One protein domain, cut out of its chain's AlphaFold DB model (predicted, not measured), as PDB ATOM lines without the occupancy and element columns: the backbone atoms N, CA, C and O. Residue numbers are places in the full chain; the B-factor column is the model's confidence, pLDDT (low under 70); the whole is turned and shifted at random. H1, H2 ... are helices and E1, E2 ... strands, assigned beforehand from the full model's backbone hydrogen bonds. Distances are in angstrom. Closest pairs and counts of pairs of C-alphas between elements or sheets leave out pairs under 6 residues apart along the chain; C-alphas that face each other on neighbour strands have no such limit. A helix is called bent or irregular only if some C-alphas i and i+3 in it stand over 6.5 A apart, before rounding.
ATOM      1  N   GLU A  47     -70.878 -60.376  41.695       57.31
ATOM      2  CA  GLU A  47     -72.245 -59.861  41.574       57.31
ATOM      3  C   GLU A  47     -72.339 -58.330  41.508       57.31
ATOM      4  O   GLU A  47     -73.068 -57.782  40.685       57.31
ATOM      5  N   VAL A  48     -71.608 -57.602  42.357       63.06
ATOM      6  CA  VAL A  48     -71.638 -56.128  42.364       63.06
ATOM      7  C   VAL A  48     -70.988 -55.567  41.099       63.06
ATOM      8  O   VAL A  48     -71.435 -54.542  40.569       63.06
ATOM      9  N   ILE A  49     -69.951 -56.238  40.597       60.59
ATOM     10  CA  ILE A  49     -69.284 -55.890  39.341       60.59
ATOM     11  C   ILE A  49     -70.229 -56.145  38.161       60.59
ATOM     12  O   ILE A  49     -70.450 -55.240  37.355       60.59
ATOM     13  N   GLU A  50     -70.857 -57.317  38.095       66.06
ATOM     14  CA  GLU A  50     -71.813 -57.685  37.046       66.06
ATOM     15  C   GLU A  50     -73.046 -56.784  37.040       66.06
ATOM     16  O   GLU A  50     -73.458 -56.311  35.980       66.06
ATOM     17  N   LYS A  51     -73.598 -56.461  38.214       69.69
ATOM     18  CA  LYS A  51     -74.739 -55.546  38.340       69.69
ATOM     19  C   LYS A  51     -74.381 -54.164  37.801       69.69
ATOM     20  O   LYS A  51     -75.151 -53.597  37.034       69.69
ATOM     21  N   ARG A  52     -73.179 -53.653  38.098       66.25
ATOM     22  CA  ARG A  52     -72.674 -52.386  37.534       66.25
ATOM     23  C   ARG A  52     -72.448 -52.448  36.027       66.25
ATOM     24  O   ARG A  52     -72.733 -51.463  35.347       66.25
ATOM     25  N   ILE A  53     -71.939 -53.561  35.501       67.06
ATOM     26  CA  ILE A  53     -71.758 -53.758  34.055       67.06
ATOM     27  C   ILE A  53     -73.123 -53.752  33.357       67.06
ATOM     28  O   ILE A  53     -73.302 -52.974  32.420       67.06
ATOM     29  N   LYS A  54     -74.109 -54.497  33.872       70.12
ATOM     30  CA  LYS A  54     -75.490 -54.502  33.365       70.12
ATOM     31  C   LYS A  54     -76.145 -53.124  33.439       70.12
ATOM     32  O   LYS A  54     -76.719 -52.679  32.454       70.12
ATOM     33  N   THR A  55     -76.013 -52.392  34.550       65.69
ATOM     34  CA  THR A  55     -76.548 -51.019  34.654       65.69
ATOM     35  C   THR A  55     -75.909 -50.081  33.624       65.69
ATOM     36  O   THR A  55     -76.599 -49.265  33.020       65.69
ATOM     37  N   ARG A  56     -74.600 -50.206  33.368       60.09
ATOM     38  CA  ARG A  56     -73.898 -49.406  32.349       60.09
ATOM     39  C   ARG A  56     -74.287 -49.780  30.919       60.09
ATOM     40  O   ARG A  56     -74.336 -48.896  30.067       60.09
ATOM     41  N   GLN A  57     -74.556 -51.058  30.656       63.00
ATOM     42  CA  GLN A  57     -75.069 -51.537  29.370       63.00
ATOM     43  C   GLN A  57     -76.500 -51.035  29.124       63.00
ATOM     44  O   GLN A  57     -76.770 -50.482  28.061       63.00
ATOM     45  N   ASN A  58     -77.373 -51.123  30.132       63.56
ATOM     46  CA  ASN A  58     -78.775 -50.706  30.035       63.56
ATOM     47  C   ASN A  58     -78.945 -49.185  29.913       63.56
ATOM     48  O   ASN A  58     -79.817 -48.727  29.184       63.56
ATOM     49  N   ASN A  59     -78.081 -48.392  30.554       61.44
ATOM     50  CA  ASN A  59     -78.147 -46.928  30.493       61.44
ATOM     51  C   ASN A  59     -77.525 -46.332  29.214       61.44
ATOM     52  O   ASN A  59     -77.286 -45.129  29.154       61.44
ATOM     53  N   GLY A  60     -77.195 -47.151  28.207       56.41
ATOM     54  CA  GLY A  60     -76.665 -46.670  26.926       56.41
ATOM     55  C   GLY A  60     -75.274 -46.030  27.005       56.41
ATOM     56  O   GLY A  60     -74.819 -45.454  26.022       56.41
ATOM     57  N   PHE A  61     -74.563 -46.170  28.131       53.41
ATOM     58  CA  PHE A  61     -73.271 -45.517  28.397       53.41
ATOM     59  C   PHE A  61     -72.178 -45.905  27.380       53.41
ATOM     60  O   PHE A  61     -71.198 -45.189  27.198       53.41
ATOM     61  N   TRP A  62     -72.362 -47.040  26.701       52.66
ATOM     62  CA  TRP A  62     -71.472 -47.539  25.654       52.66
ATOM     63  C   TRP A  62     -71.769 -46.981  24.256       52.66
ATOM     64  O   TRP A  62     -70.878 -47.018  23.415       52.66
ATOM     65  N   LYS A  63     -72.965 -46.426  24.001       56.28
ATOM     66  CA  LYS A  63     -73.331 -45.893  22.674       56.28
ATOM     67  C   LYS A  63     -72.553 -44.626  22.308       56.28
ATOM     68  O   LYS A  63     -72.314 -44.388  21.132       56.28
ATOM     69  N   ASP A  64     -72.101 -43.867  23.304       59.31
ATOM     70  CA  ASP A  64     -71.328 -42.635  23.108       59.31
ATOM     71  C   ASP A  64     -69.861 -42.755  23.543       59.31
ATOM     72  O   ASP A  64     -69.130 -41.769  23.490       59.31
ATOM     73  N   PHE A  65     -69.382 -43.940  23.944       63.91
ATOM     74  CA  PHE A  65     -68.013 -44.113  24.452       63.91
ATOM     75  C   PHE A  65     -66.957 -43.607  23.461       63.91
ATOM     76  O   PHE A  65     -66.002 -42.926  23.838       63.91
ATOM     77  N   GLU A  66     -67.161 -43.885  22.177       61.97
ATOM     78  CA  GLU A  66     -66.267 -43.460  21.106       61.97
ATOM     79  C   GLU A  66     -66.320 -41.941  20.883       61.97
ATOM     80  O   GLU A  66     -65.284 -41.292  20.738       61.97
ATOM     81  N   LYS A  67     -67.511 -41.343  20.994       69.06
ATOM     82  CA  LYS A  67     -67.734 -39.893  20.925       69.06
ATOM     83  C   LYS A  67     -67.118 -39.162  22.122       69.06
ATOM     84  O   LYS A  67     -66.489 -38.118  21.953       69.06
ATOM     85  N   THR A  68     -67.234 -39.719  23.326       67.69
ATOM     86  CA  THR A  68     -66.598 -39.209  24.549       67.69
ATOM     87  C   THR A  68     -65.078 -39.330  24.470       67.69
ATOM     88  O   THR A  68     -64.377 -38.364  24.770       67.69
ATOM     89  N   ARG A  69     -64.554 -40.472  24.007       71.50
ATOM     90  CA  ARG A  69     -63.115 -40.687  23.791       71.50
ATOM     91  C   ARG A  69     -62.556 -39.700  22.766       71.50
ATOM     92  O   ARG A  69     -61.501 -39.116  23.008       71.50
ATOM     93  N   LYS A  70     -63.278 -39.468  21.667       75.00
ATOM     94  CA  LYS A  70     -62.909 -38.495  20.633       75.00
ATOM     95  C   LYS A  70     -62.889 -37.066  21.188       75.00
ATOM     96  O   LYS A  70     -61.854 -36.414  21.091       75.00
ATOM     97  N   LYS A  71     -63.934 -36.639  21.910       75.06
ATOM     98  CA  LYS A  71     -63.963 -35.338  22.613       75.06
ATOM     99  C   LYS A  71     -62.816 -35.167  23.613       75.06
ATOM    100  O   LYS A  71     -62.227 -34.094  23.697       75.06
ATOM    101  N   MET A  72     -62.478 -36.202  24.384       62.72
ATOM    102  CA  MET A  72     -61.341 -36.151  25.314       62.72
ATOM    103  C   MET A  72     -60.002 -36.024  24.580       62.72
ATOM    104  O   MET A  72     -59.140 -35.261  25.013       62.72
ATOM    105  N   SER A  73     -59.832 -36.743  23.469       66.12
ATOM    106  CA  SER A  73     -58.643 -36.652  22.619       66.12
ATOM    107  C   SER A  73     -58.491 -35.258  22.004       66.12
ATOM    108  O   SER A  73     -57.407 -34.683  22.053       66.12
ATOM    109  N   GLU A  74     -59.577 -34.686  21.483       66.25
ATOM    110  CA  GLU A  74     -59.621 -33.332  20.915       66.25
ATOM    111  C   GLU A  74     -59.303 -32.268  21.978       66.25
ATOM    112  O   GLU A  74     -58.432 -31.420  21.774       66.25
ATOM    113  N   ASN A  75     -59.908 -32.376  23.166       66.00
ATOM    114  CA  ASN A  75     -59.629 -31.481  24.293       66.00
ATOM    115  C   ASN A  75     -58.169 -31.572  24.779       66.00
ATOM    116  O   ASN A  75     -57.571 -30.555  25.137       66.00
ATOM    117  N   ASN A  76     -57.571 -32.766  24.784       59.47
ATOM    118  CA  ASN A  76     -56.168 -32.949  25.163       59.47
ATOM    119  C   ASN A  76     -55.204 -32.414  24.092       59.47
ATOM    120  O   ASN A  76     -54.190 -31.806  24.438       59.47
ATOM    121  N   ALA A  77     -55.531 -32.575  22.806       59.97
ATOM    122  CA  ALA A  77     -54.751 -32.014  21.703       59.97
ATOM    123  C   ALA A  77     -54.743 -30.473  21.729       59.97
ATOM    124  O   ALA A  77     -53.699 -29.854  21.509       59.97
ATOM    125  N   MET A  78     -55.874 -29.847  22.072       57.88
ATOM    126  CA  MET A  78     -55.958 -28.396  22.271       57.88
ATOM    127  C   MET A  78     -55.126 -27.919  23.470       57.88
ATOM    128  O   MET A  78     -54.373 -26.951  23.347       57.88
ATOM    129  N   LYS A  79     -55.185 -28.620  24.612       53.09
ATOM    130  CA  LYS A  79     -54.370 -28.287  25.798       53.09
ATOM    131  C   LYS A  79     -52.865 -28.428  25.551       53.09
ATOM    132  O   LYS A  79     -52.090 -27.611  26.044       53.09
ATOM    133  N   GLY A  80     -52.449 -29.420  24.759       51.75
ATOM    134  CA  GLY A  80     -51.044 -29.632  24.402       51.75
ATOM    135  C   GLY A  80     -50.441 -28.486  23.584       51.75
ATOM    136  O   GLY A  80     -49.296 -28.110  23.816       51.75
ATOM    137  N   LYS A  81     -51.212 -27.872  22.675       50.84
ATOM    138  CA  LYS A  81     -50.713 -26.777  21.824       50.84
ATOM    139  C   LYS A  81     -50.461 -25.478  22.596       50.84
ATOM    140  O   LYS A  81     -49.409 -24.874  22.414       50.84
ATOM    141  N   HIS A  82     -51.363 -25.070  23.490       49.66
ATOM    142  CA  HIS A  82     -51.191 -23.820  24.246       49.66
ATOM    143  C   HIS A  82     -50.062 -23.890  25.289       49.66
ATOM    144  O   HIS A  82     -49.336 -22.913  25.472       49.66
ATOM    145  N   GLY A  83     -49.854 -25.047  25.927       51.44
ATOM    146  CA  GLY A  83     -48.784 -25.222  26.918       51.44
ATOM    147  C   GLY A  83     -47.369 -25.198  26.326       51.44
ATOM    148  O   GLY A  83     -46.433 -24.754  26.987       51.44
ATOM    149  N   LEU A  84     -47.189 -25.645  25.079       54.47
ATOM    150  CA  LEU A  84     -45.879 -25.633  24.414       54.47
ATOM    151  C   LEU A  84     -45.458 -24.221  23.993       54.47
ATOM    152  O   LEU A  84     -44.289 -23.870  24.138       54.47
ATOM    153  N   VAL A  85     -46.406 -23.399  23.527       59.19
ATOM    154  CA  VAL A  85     -46.131 -22.012  23.117       59.19
ATOM    155  C   VAL A  85     -45.732 -21.155  24.319       59.19
ATOM    156  O   VAL A  85     -44.721 -20.462  24.253       59.19
ATOM    157  N   GLY A  86     -46.456 -21.261  25.441       59.03
ATOM    158  CA  GLY A  86     -46.119 -20.522  26.665       59.03
ATOM    159  C   GLY A  86     -44.726 -20.860  27.211       59.03
ATOM    160  O   GLY A  86     -43.959 -19.958  27.541       59.03
ATOM    161  N   ASN A  87     -44.354 -22.145  27.221       61.31
ATOM    162  CA  ASN A  87     -43.028 -22.580  27.676       61.31
ATOM    163  C   ASN A  87     -41.895 -22.095  26.759       61.31
ATOM    164  O   ASN A  87     -40.816 -21.767  27.246       61.31
ATOM    165  N   ARG A  88     -42.130 -22.032  25.443       67.94
ATOM    166  CA  ARG A  88     -41.135 -21.530  24.487       67.94
ATOM    167  C   ARG A  88     -40.874 -20.036  24.674       67.94
ATOM    168  O   ARG A  88     -39.722 -19.632  24.722       67.94
ATOM    169  N   ILE A  89     -41.932 -19.243  24.862       70.12
ATOM    170  CA  ILE A  89     -41.818 -17.798  25.119       70.12
ATOM    171  C   ILE A  89     -41.037 -17.533  26.415       70.12
ATOM    172  O   ILE A  89     -40.162 -16.669  26.439       70.12
ATOM    173  N   ALA A  90     -41.317 -18.294  27.478       74.94
ATOM    174  CA  ALA A  90     -40.583 -18.185  28.736       74.94
ATOM    175  C   ALA A  90     -39.089 -18.523  28.567       74.94
ATOM    176  O   ALA A  90     -38.234 -17.806  29.085       74.94
ATOM    177  N   TRP A  91     -38.776 -19.568  27.795       85.25
ATOM    178  CA  TRP A  91     -37.402 -19.981  27.506       85.25
ATOM    179  C   TRP A  91     -36.627 -18.943  26.686       85.25
ATOM    180  O   TRP A  91     -35.523 -18.560  27.063       85.25
ATOM    181  N   ASP A  92     -37.220 -18.426  25.610       86.56
ATOM    182  CA  ASP A  92     -36.579 -17.415  24.761       86.56
ATOM    183  C   ASP A  92     -36.294 -16.123  25.541       86.56
ATOM    184  O   ASP A  92     -35.283 -15.459  25.316       86.56
ATOM    185  N   ARG A  93     -37.164 -15.768  26.492       86.19
ATOM    186  CA  ARG A  93     -36.952 -14.639  27.404       86.19
ATOM    187  C   ARG A  93     -35.760 -14.877  28.330       86.19
ATOM    188  O   ARG A  93     -34.927 -13.991  28.463       86.19
ATOM    189  N   ILE A  94     -35.661 -16.064  28.925       90.38
ATOM    190  CA  ILE A  94     -34.527 -16.446  29.778       90.38
ATOM    191  C   ILE A  94     -33.207 -16.325  29.019       90.38
ATOM    192  O   ILE A  94     -32.263 -15.707  29.505       90.38
ATOM    193  N   LEU A  95     -33.159 -16.858  27.797       92.19
ATOM    194  CA  LEU A  95     -31.951 -16.829  26.977       92.19
ATOM    195  C   LEU A  95     -31.499 -15.408  26.610       92.19
ATOM    196  O   LEU A  95     -30.306 -15.194  26.415       92.19
ATOM    197  N   LYS A  96     -32.415 -14.434  26.543       93.88
ATOM    198  CA  LYS A  96     -32.072 -13.030  26.262       93.88
ATOM    199  C   LYS A  96     -31.345 -12.336  27.411       93.88
ATOM    200  O   LYS A  96     -30.588 -11.410  27.143       93.88
ATOM    201  N   GLU A  97     -31.551 -12.762  28.657       92.94
ATOM    202  CA  GLU A  97     -30.892 -12.137  29.815       92.94
ATOM    203  C   GLU A  97     -29.468 -12.656  30.041       92.94
ATOM    204  O   GLU A  97     -28.627 -11.942  30.585       92.94
ATOM    205  N   ILE A  98     -29.179 -13.889  29.612       94.06
ATOM    206  CA  ILE A  98     -27.893 -14.552  29.868       94.06
ATOM    207  C   ILE A  98     -26.693 -13.713  29.400       94.06
ATOM    208  O   ILE A  98     -25.799 -13.511  30.221       94.06
ATOM    209  N   PRO A  99     -26.651 -13.156  28.171       96.06
ATOM    210  CA  PRO A  99     -25.496 -12.379  27.725       96.06
ATOM    211  C   PRO A  99     -25.201 -11.156  28.601       96.06
ATOM    212  O   PRO A  99     -24.041 -10.830  28.836       96.06
ATOM    213  N   GLU A 100     -26.233 -10.478  29.110       95.31
ATOM    214  CA  GLU A 100     -26.054  -9.305  29.976       95.31
ATOM    215  C   GLU A 100     -25.562  -9.692  31.375       95.31
ATOM    216  O   GLU A 100     -24.768  -8.970  31.980       95.31
ATOM    217  N   LEU A 101     -25.974 -10.855  31.881       95.25
ATOM    218  CA  LEU A 101     -25.459 -11.415  33.130       95.25
ATOM    219  C   LEU A 101     -24.012 -11.906  32.973       95.25
ATOM    220  O   LEU A 101     -23.168 -11.661  33.836       95.25
ATOM    221  N   GLU A 102     -23.684 -12.543  31.853       95.62
ATOM    222  CA  GLU A 102     -22.327 -13.016  31.566       95.62
ATOM    223  C   GLU A 102     -21.333 -11.862  31.417       95.62
ATOM    224  O   GLU A 102     -20.235 -11.930  31.973       95.62
ATOM    225  N   LYS A 103     -21.732 -10.744  30.791       96.94
ATOM    226  CA  LYS A 103     -20.934  -9.501  30.763       96.94
ATOM    227  C   LYS A 103     -20.631  -8.959  32.161       96.94
ATOM    228  O   LYS A 103     -19.582  -8.362  32.377       96.94
ATOM    229  N   GLN A 104     -21.525  -9.185  33.121       95.25
ATOM    230  CA  GLN A 104     -21.323  -8.813  34.523       95.25
ATOM    231  C   GLN A 104     -20.466  -9.832  35.298       95.25
ATOM    232  O   GLN A 104     -20.262  -9.665  36.503       95.25
ATOM    233  N   GLY A 105     -19.963 -10.881  34.642       96.19
ATOM    234  CA  GLY A 105     -19.097 -11.902  35.231       96.19
ATOM    235  C   GLY A 105     -19.839 -13.059  35.901       96.19
ATOM    236  O   GLY A 105     -19.233 -13.788  36.688       96.19
ATOM    237  N   PHE A 106     -21.135 -13.229  35.639       96.94
ATOM    238  CA  PHE A 106     -21.870 -14.414  36.080       96.94
ATOM    239  C   PHE A 106     -21.663 -15.580  35.109       96.94
ATOM    240  O   PHE A 106     -21.599 -15.396  33.900       96.94
ATOM    241  N   LYS A 107     -21.625 -16.804  35.633       96.56
ATOM    242  CA  LYS A 107     -21.835 -18.029  34.852       96.56
ATOM    243  C   LYS A 107     -23.281 -18.466  35.035       96.56
ATOM    244  O   LYS A 107     -23.685 -18.701  36.173       96.56
ATOM    245  N   CYS A 108     -24.045 -18.561  33.952       94.62
ATOM    246  CA  CYS A 108     -25.495 -18.757  34.017       94.62
ATOM    247  C   CYS A 108     -25.917 -20.156  33.547       94.62
ATOM    248  O   CYS A 108     -25.392 -20.681  32.568       94.62
ATOM    249  N   ILE A 109     -26.905 -20.742  34.223       93.19
ATOM    250  CA  ILE A 109     -27.542 -22.015  33.868       93.19
ATOM    251  C   ILE A 109     -29.057 -21.769  33.768       93.19
ATOM    252  O   ILE A 109     -29.700 -21.560  34.800       93.19
ATOM    253  N   PRO A 110     -29.652 -21.773  32.561       92.38
ATOM    254  CA  PRO A 110     -31.093 -21.600  32.395       92.38
ATOM    255  C   PRO A 110     -31.867 -22.864  32.793       92.38
ATOM    256  O   PRO A 110     -31.477 -23.978  32.442       92.38
ATOM    257  N   ILE A 111     -32.993 -22.692  33.489       85.69
ATOM    258  CA  ILE A 111     -33.781 -23.788  34.079       85.69
ATOM    259  C   ILE A 111     -35.206 -23.850  33.501       85.69
ATOM    260  O   ILE A 111     -35.716 -24.939  33.219       85.69
ATOM    261  N   GLY A 112     -35.842 -22.698  33.255       71.25
ATOM    262  CA  GLY A 112     -37.030 -22.531  32.404       71.25
ATOM    263  C   GLY A 112     -38.372 -23.044  32.922       71.25
ATOM    264  O   GLY A 112     -39.382 -22.360  32.801       71.25
ATOM    265  N   LYS A 113     -38.426 -24.275  33.435       73.88
ATOM    266  CA  LYS A 113     -39.683 -24.970  33.767       73.88
ATOM    267  C   LYS A 113     -39.979 -25.015  35.265       73.88
ATOM    268  O   LYS A 113     -41.078 -25.396  35.664       73.88
ATOM    269  N   VAL A 114     -38.980 -24.692  36.077       79.19
ATOM    270  CA  VAL A 114     -39.032 -24.664  37.539       79.19
ATOM    271  C   VAL A 114     -38.345 -23.391  38.033       79.19
ATOM    272  O   VAL A 114     -37.735 -22.684  37.242       79.19
ATOM    273  N   ILE A 115     -38.481 -23.108  39.324       82.44
ATOM    274  CA  ILE A 115     -37.903 -21.945  40.009       82.44
ATOM    275  C   ILE A 115     -36.519 -22.342  40.562       82.44
ATOM    276  O   ILE A 115     -36.444 -23.399  41.206       82.44
ATOM    277  N   PRO A 116     -35.449 -21.542  40.367       89.50
ATOM    278  CA  PRO A 116     -35.416 -20.247  39.670       89.50
ATOM    279  C   PRO A 116     -35.436 -20.355  38.139       89.50
ATOM    280  O   PRO A 116     -35.114 -21.412  37.606       89.50
ATOM    281  N   ASP A 117     -35.721 -19.253  37.435       91.25
ATOM    282  CA  ASP A 117     -35.619 -19.175  35.965       91.25
ATOM    283  C   ASP A 117     -34.175 -19.416  35.473       91.25
ATOM    284  O   ASP A 117     -33.953 -20.148  34.497       91.25
ATOM    285  N   ILE A 118     -33.194 -18.817  36.161       93.94
ATOM    286  CA  ILE A 118     -31.752 -18.979  35.921       93.94
ATOM    287  C   ILE A 118     -31.037 -19.197  37.261       93.94
ATOM    288  O   ILE A 118     -31.306 -18.513  38.248       93.94
ATOM    289  N   ILE A 119     -30.073 -20.116  37.284       94.50
ATOM    290  CA  ILE A 119     -29.072 -20.215  38.352       94.50
ATOM    291  C   ILE A 119     -27.813 -19.493  37.881       94.50
ATOM    292  O   ILE A 119     -27.289 -19.810  36.814       94.50
ATOM    293  N   ALA A 120     -27.310 -18.544  38.664       96.31
ATOM    294  CA  ALA A 120     -26.118 -17.778  38.324       96.31
ATOM    295  C   ALA A 120     -25.024 -17.946  39.378       96.31
ATOM    296  O   ALA A 120     -25.290 -17.943  40.576       96.31
ATOM    297  N   ILE A 121     -23.777 -18.084  38.938       96.88
ATOM    298  CA  ILE A 121     -22.616 -18.264  39.813       96.88
ATOM    299  C   ILE A 121     -21.635 -17.123  39.575       96.88
ATOM    300  O   ILE A 121     -21.203 -16.903  38.443       96.88
ATOM    301  N   LYS A 122     -21.245 -16.421  40.640       96.81
ATOM    302  CA  LYS A 122     -20.247 -15.344  40.591       96.81
ATOM    303  C   LYS A 122     -19.442 -15.323  41.880       96.81
ATOM    304  O   LYS A 122     -20.008 -15.385  42.966       96.81
ATOM    305  N   ASN A 123     -18.115 -15.258  41.762       95.56
ATOM    306  CA  ASN A 123     -17.189 -15.223  42.903       95.56
ATOM    307  C   ASN A 123     -17.411 -16.365  43.919       95.56
ATOM    308  O   ASN A 123     -17.360 -16.149  45.125       95.56
ATOM    309  N   GLY A 124     -17.714 -17.573  43.430       93.12
ATOM    310  CA  GLY A 124     -17.980 -18.748  44.271       93.12
ATOM    311  C   GLY A 124     -19.349 -18.761  44.963       93.12
ATOM    312  O   GLY A 124     -19.663 -19.732  45.642       93.12
ATOM    313  N   LYS A 125     -20.176 -17.726  44.772       94.69
ATOM    314  CA  LYS A 125     -21.532 -17.625  45.321       94.69
ATOM    315  C   LYS A 125     -22.577 -18.000  44.275       94.69
ATOM    316  O   LYS A 125     -22.381 -17.744  43.085       94.69
ATOM    317  N   ILE A 126     -23.673 -18.602  44.732       94.12
ATOM    318  CA  ILE A 126     -24.781 -19.071  43.892       94.12
ATOM    319  C   ILE A 126     -25.982 -18.152  44.110       94.12
ATOM    320  O   ILE A 126     -26.388 -17.918  45.244       94.12
ATOM    321  N   TYR A 127     -26.561 -17.666  43.021       94.00
ATOM    322  CA  TYR A 127     -27.696 -16.755  42.995       94.00
ATOM    323  C   TYR A 127     -28.848 -17.391  42.221       94.00
ATOM    324  O   TYR A 127     -28.641 -18.050  41.197       94.00
ATOM    325  N   ALA A 128     -30.063 -17.167  42.702       93.31
ATOM    326  CA  ALA A 128     -31.280 -17.431  41.952       93.31
ATOM    327  C   ALA A 128     -31.653 -16.166  41.178       93.31
ATOM    328  O   ALA A 128     -31.628 -15.078  41.743       93.31
ATOM    329  N   ILE A 129     -31.997 -16.285  39.901       93.56
ATOM    330  CA  ILE A 129     -32.483 -15.158  39.105       93.56
ATOM    331  C   ILE A 129     -33.896 -15.471  38.628       93.56
ATOM    332  O   ILE A 129     -34.149 -16.535  38.059       93.56
ATOM    333  N   GLU A 130     -34.799 -14.522  38.845       93.12
ATOM    334  CA  GLU A 130     -36.184 -14.551  38.377       93.12
ATOM    335  C   GLU A 130     -36.430 -13.442  37.370       93.12
ATOM    336  O   GLU A 130     -36.059 -12.289  37.605       93.12
ATOM    337  N   ILE A 131     -37.116 -13.778  36.280       91.19
ATOM    338  CA  ILE A 131     -37.529 -12.810  35.272       91.19
ATOM    339  C   ILE A 131     -39.045 -12.643  35.366       91.19
ATOM    340  O   ILE A 131     -39.825 -13.512  34.962       91.19
ATOM    341  N   GLU A 132     -39.470 -11.490  35.870       88.44
ATOM    342  CA  GLU A 132     -40.877 -11.162  36.096       88.44
ATOM    343  C   GLU A 132     -41.308  -9.939  35.292       88.44
ATOM    344  O   GLU A 132     -40.494  -9.113  34.882       88.44
ATOM    345  N   TYR A 133     -42.616  -9.822  35.083       83.88
ATOM    346  CA  TYR A 133     -43.204  -8.631  34.480       83.88
ATOM    347  C   TYR A 133     -43.730  -7.698  35.565       83.88
ATOM    348  O   TYR A 133     -44.466  -8.137  36.450       83.88
ATOM    349  N   GLN A 134     -43.408  -6.408  35.452       84.06
ATOM    350  CA  GLN A 134     -43.890  -5.303  36.301       84.06
ATOM    351  C   GLN A 134     -43.472  -5.337  37.781       84.06
ATOM    352  O   GLN A 134     -43.049  -4.310  38.306       84.06
ATOM    353  N   LYS A 135     -43.616  -6.468  38.485       88.56
ATOM    354  CA  LYS A 135     -43.325  -6.580  39.920       88.56
ATOM    355  C   LYS A 135     -42.765  -7.953  40.316       88.56
ATOM    356  O   LYS A 135     -43.205  -8.964  39.770       88.56
ATOM    357  N   PRO A 136     -41.868  -8.014  41.315       88.50
ATOM    358  CA  PRO A 136     -41.393  -9.275  41.876       88.50
ATOM    359  C   PRO A 136     -42.526 -10.091  42.505       88.50
ATOM    360  O   PRO A 136     -43.410  -9.548  43.175       88.50
ATOM    361  N   ASN A 137     -42.468 -11.414  42.356       86.31
ATOM    362  CA  ASN A 137     -43.380 -12.336  43.028       86.31
ATOM    363  C   ASN A 137     -42.690 -13.022  44.212       86.31
ATOM    364  O   ASN A 137     -42.352 -14.207  44.163       86.31
ATOM    365  N   TYR A 138     -42.513 -12.279  45.305       84.94
ATOM    366  CA  TYR A 138     -41.815 -12.756  46.506       84.94
ATOM    367  C   TYR A 138     -42.412 -14.040  47.111       84.94
ATOM    368  O   TYR A 138     -41.702 -14.823  47.739       84.94
ATOM    369  N   LEU A 139     -43.700 -14.321  46.863       83.56
ATOM    370  CA  LEU A 139     -44.364 -15.533  47.352       83.56
ATOM    371  C   LEU A 139     -43.733 -16.827  46.807       83.56
ATOM    372  O   LEU A 139     -43.856 -17.869  47.450       83.56
ATOM    373  N   LYS A 140     -43.030 -16.773  45.663       79.38
ATOM    374  CA  LYS A 140     -42.303 -17.915  45.078       79.38
ATOM    375  C   LYS A 140     -41.237 -18.491  46.017       79.38
ATOM    376  O   LYS A 140     -41.025 -19.700  46.018       79.38
ATOM    377  N   TYR A 141     -40.633 -17.638  46.845       77.31
ATOM    378  CA  TYR A 141     -39.515 -17.981  47.730       77.31
ATOM    379  C   TYR A 141     -39.886 -17.936  49.218       77.31
ATOM    380  O   TYR A 141     -39.031 -18.129  50.072       77.31
ATOM    381  N   ASN A 142     -41.173 -17.760  49.544       72.25
ATOM    382  CA  ASN A 142     -41.661 -17.749  50.931       72.25
ATOM    383  C   ASN A 142     -41.659 -19.131  51.609       72.25
ATOM    384  O   ASN A 142     -41.979 -19.237  52.789       72.25
ATOM    385  N   LYS A 143     -41.351 -20.204  50.873       60.94
ATOM    386  CA  LYS A 143     -41.223 -21.550  51.439       60.94
ATOM    387  C   LYS A 143     -39.783 -21.763  51.888       60.94
ATOM    388  O   LYS A 143     -38.867 -21.538  51.101       60.94
ATOM    389  N   ASP A 144     -39.602 -22.310  53.090       62.25
ATOM    390  CA  ASP A 144     -38.297 -22.689  53.663       62.25
ATOM    391  C   ASP A 144     -37.432 -23.568  52.736       62.25
ATOM    392  O   ASP A 144     -36.222 -23.664  52.915       62.25
ATOM    393  N   ASN A 145     -38.031 -24.156  51.698       62.12
ATOM    394  CA  ASN A 145     -37.397 -25.000  50.686       62.12
ATOM    395  C   ASN A 145     -36.229 -24.353  49.919       62.12
ATOM    396  O   ASN A 145     -35.503 -25.081  49.249       62.12
ATOM    397  N   TYR A 146     -36.058 -23.029  49.967       68.88
ATOM    398  CA  TYR A 146     -34.992 -22.325  49.233       68.88
ATOM    399  C   TYR A 146     -33.969 -21.638  50.144       68.88
ATOM    400  O   TYR A 146     -32.941 -21.148  49.670       68.88
ATOM    401  N   LYS A 147     -34.224 -21.621  51.455       65.06
ATOM    402  CA  LYS A 147     -33.386 -20.930  52.433       65.06
ATOM    403  C   LYS A 147     -32.057 -21.680  52.585       65.06
ATOM    404  O   LYS A 147     -32.042 -22.836  52.991       65.06
ATOM    405  N   GLY A 148     -30.951 -21.022  52.237       76.38
ATOM    406  CA  GLY A 148     -29.591 -21.571  52.349       76.38
ATOM    407  C   GLY A 148     -29.016 -22.217  51.081       76.38
ATOM    408  O   GLY A 148     -27.852 -22.600  51.095       76.38
ATOM    409  N   TYR A 149     -29.779 -22.317  49.985       84.44
ATOM    410  CA  TYR A 149     -29.246 -22.788  48.692       84.44
ATOM    411  C   TYR A 149     -28.653 -21.666  47.838       84.44
ATOM    412  O   TYR A 149     -27.762 -21.908  47.025       84.44
ATOM    413  N   PHE A 150     -29.165 -20.452  48.019       88.69
ATOM    414  CA  PHE A 150     -28.759 -19.265  47.281       88.69
ATOM    415  C   PHE A 150     -28.297 -18.196  48.263       88.69
ATOM    416  O   PHE A 150     -28.883 -18.048  49.336       88.69
ATOM    417  N   GLU A 151     -27.266 -17.454  47.873       92.50
ATOM    418  CA  GLU A 151     -26.830 -16.247  48.575       92.50
ATOM    419  C   GLU A 151     -27.944 -15.197  48.547       92.50
ATOM    420  O   GLU A 151     -28.241 -14.579  49.563       92.50
ATOM    421  N   ASP A 152     -28.555 -15.015  47.371       91.00
ATOM    422  CA  ASP A 152     -29.640 -14.064  47.156       91.00
ATOM    423  C   ASP A 152     -30.489 -14.437  45.925       91.00
ATOM    424  O   ASP A 152     -30.081 -15.253  45.083       91.00
ATOM    425  N   VAL A 153     -31.665 -13.815  45.822       90.94
ATOM    426  CA  VAL A 153     -32.566 -13.873  44.669       90.94
ATOM    427  C   VAL A 153     -32.555 -12.526  43.944       90.94
ATOM    428  O   VAL A 153     -33.069 -11.526  44.444       90.94
ATOM    429  N   ILE A 154     -32.018 -12.507  42.727       93.50
ATOM    430  CA  ILE A 154     -31.980 -11.330  41.860       93.50
ATOM    431  C   ILE A 154     -33.245 -11.305  40.999       93.50
ATOM    432  O   ILE A 154     -33.548 -12.254  40.276       93.50
ATOM    433  N   TRP A 155     -33.967 -10.189  41.039       93.06
ATOM    434  CA  TRP A 155     -35.186  -9.987  40.258       93.06
ATOM    435  C   TRP A 155     -34.897  -9.097  39.053       93.06
ATOM    436  O   TRP A 155     -34.521  -7.936  39.213       93.06
ATOM    437  N   ILE A 156     -35.107  -9.623  37.849       91.62
ATOM    438  CA  ILE A 156     -35.055  -8.859  36.602       91.62
ATOM    439  C   ILE A 156     -36.493  -8.545  36.197       91.62
ATOM    440  O   ILE A 156     -37.272  -9.445  35.883       91.62
ATOM    441  N   LEU A 157     -36.847  -7.261  36.224       89.81
ATOM    442  CA  LEU A 157     -38.173  -6.789  35.836       89.81
ATOM    443  C   LEU A 157     -38.173  -6.345  34.372       89.81
ATOM    444  O   LEU A 157     -37.297  -5.591  33.946       89.81
ATOM    445  N   ARG A 158     -39.166  -6.816  33.619       82.06
ATOM    446  CA  ARG A 158     -39.438  -6.437  32.229       82.06
ATOM    447  C   ARG A 158     -40.812  -5.794  32.071       82.06
ATOM    448  O   ARG A 158     -41.715  -6.057  32.906       82.06
TER     449      ARG A 158
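This is residues 47 to 158 of the 158 residues of an uncharacterized protein of marine sediment metagenome (UniProt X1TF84). One very long helix, H2, sticks out as an arm from a small compact head, with the short helix H1 turned aside at the arm's far end. The head is a strongly twisted sheet of four strands with the last part of H2, residues 90 to 102, packed on it, and the little helix H3 in the stretch between its last two strands. The printed part has 112 residues, with three named helices and four named strands in the order H1, H2, E1, E2, E3, H3, E4; the sheet is mixed, in the order E1, E2, E3, E4, and the class is mixed, helices and strands. The whole is extended, with a radius of gyration of the C-alphas of 24.1 A, and spans 72 by 29 by 24 A, the arm making the length.

H1, residues 47 to 58, is apart from H2, residues 65 to 103. Residues 47 to 86 stand free. H2 is on the sheet of E1, residues 107 to 110, E2, residues 118 to 122, E3, residues 125 to 132, and E4, residues 152 to 157; its height over the sheet is 0.2 A, at the sheet's level. Its closest C-alphas to E1 are those of Ile 98 and Cys 108, 6.4 A. E1, E2 and E3 form a meander, each strand the antiparallel neighbour of the one before. In the hairpin E1 and E2, at 170 degrees, N 109 and O 119 are within hydrogen-bond range at 2.8 A; in the hairpin E2 and E3, at 144 degrees, N 127 and O 120 are at 2.8 A. H3, residues 138 to 141, is only just not on the sheet, with 4 pairs of C-alphas within 10 A. E3, H3 and E4 form a strand-helix-strand unit, two parallel neighbour strands with a helix between, and its crossover is right-handed; the strands stand at 28 degrees, with N 154 and O 128 at 2.8 A. Every O i to N i+4 pair is within hydrogen-bond range in H1, and 29 of 35 are in H2; H3 is too short for such a pair.

H1 begins at C-alpha 47 (-72.245, -59.861, 41.574) and is 16.1 A long. H2 is 58.8 A long and ends at C-alpha 103 (-20.934, -9.501, 30.763); it is irregular, but only just, as C-alphas 96 and 99 are 6.8 A apart. E1 measures 10.2 A, E2 12.9 A, E3 22.4 A and H3 5.8 A. E4, 15.9 A, ends at C-alpha 157 (-38.173, -6.789, 35.836).

The C-alphas of Glu 47 and Lys 103, the two farthest apart, are 72.7 A apart. The printed part has no cut, and no link is long. Mean pLDDT of the printed part is 77.8; it is under 70 at residues 47 to 53, 55 to 68, 72 to 88 and 143 to 147.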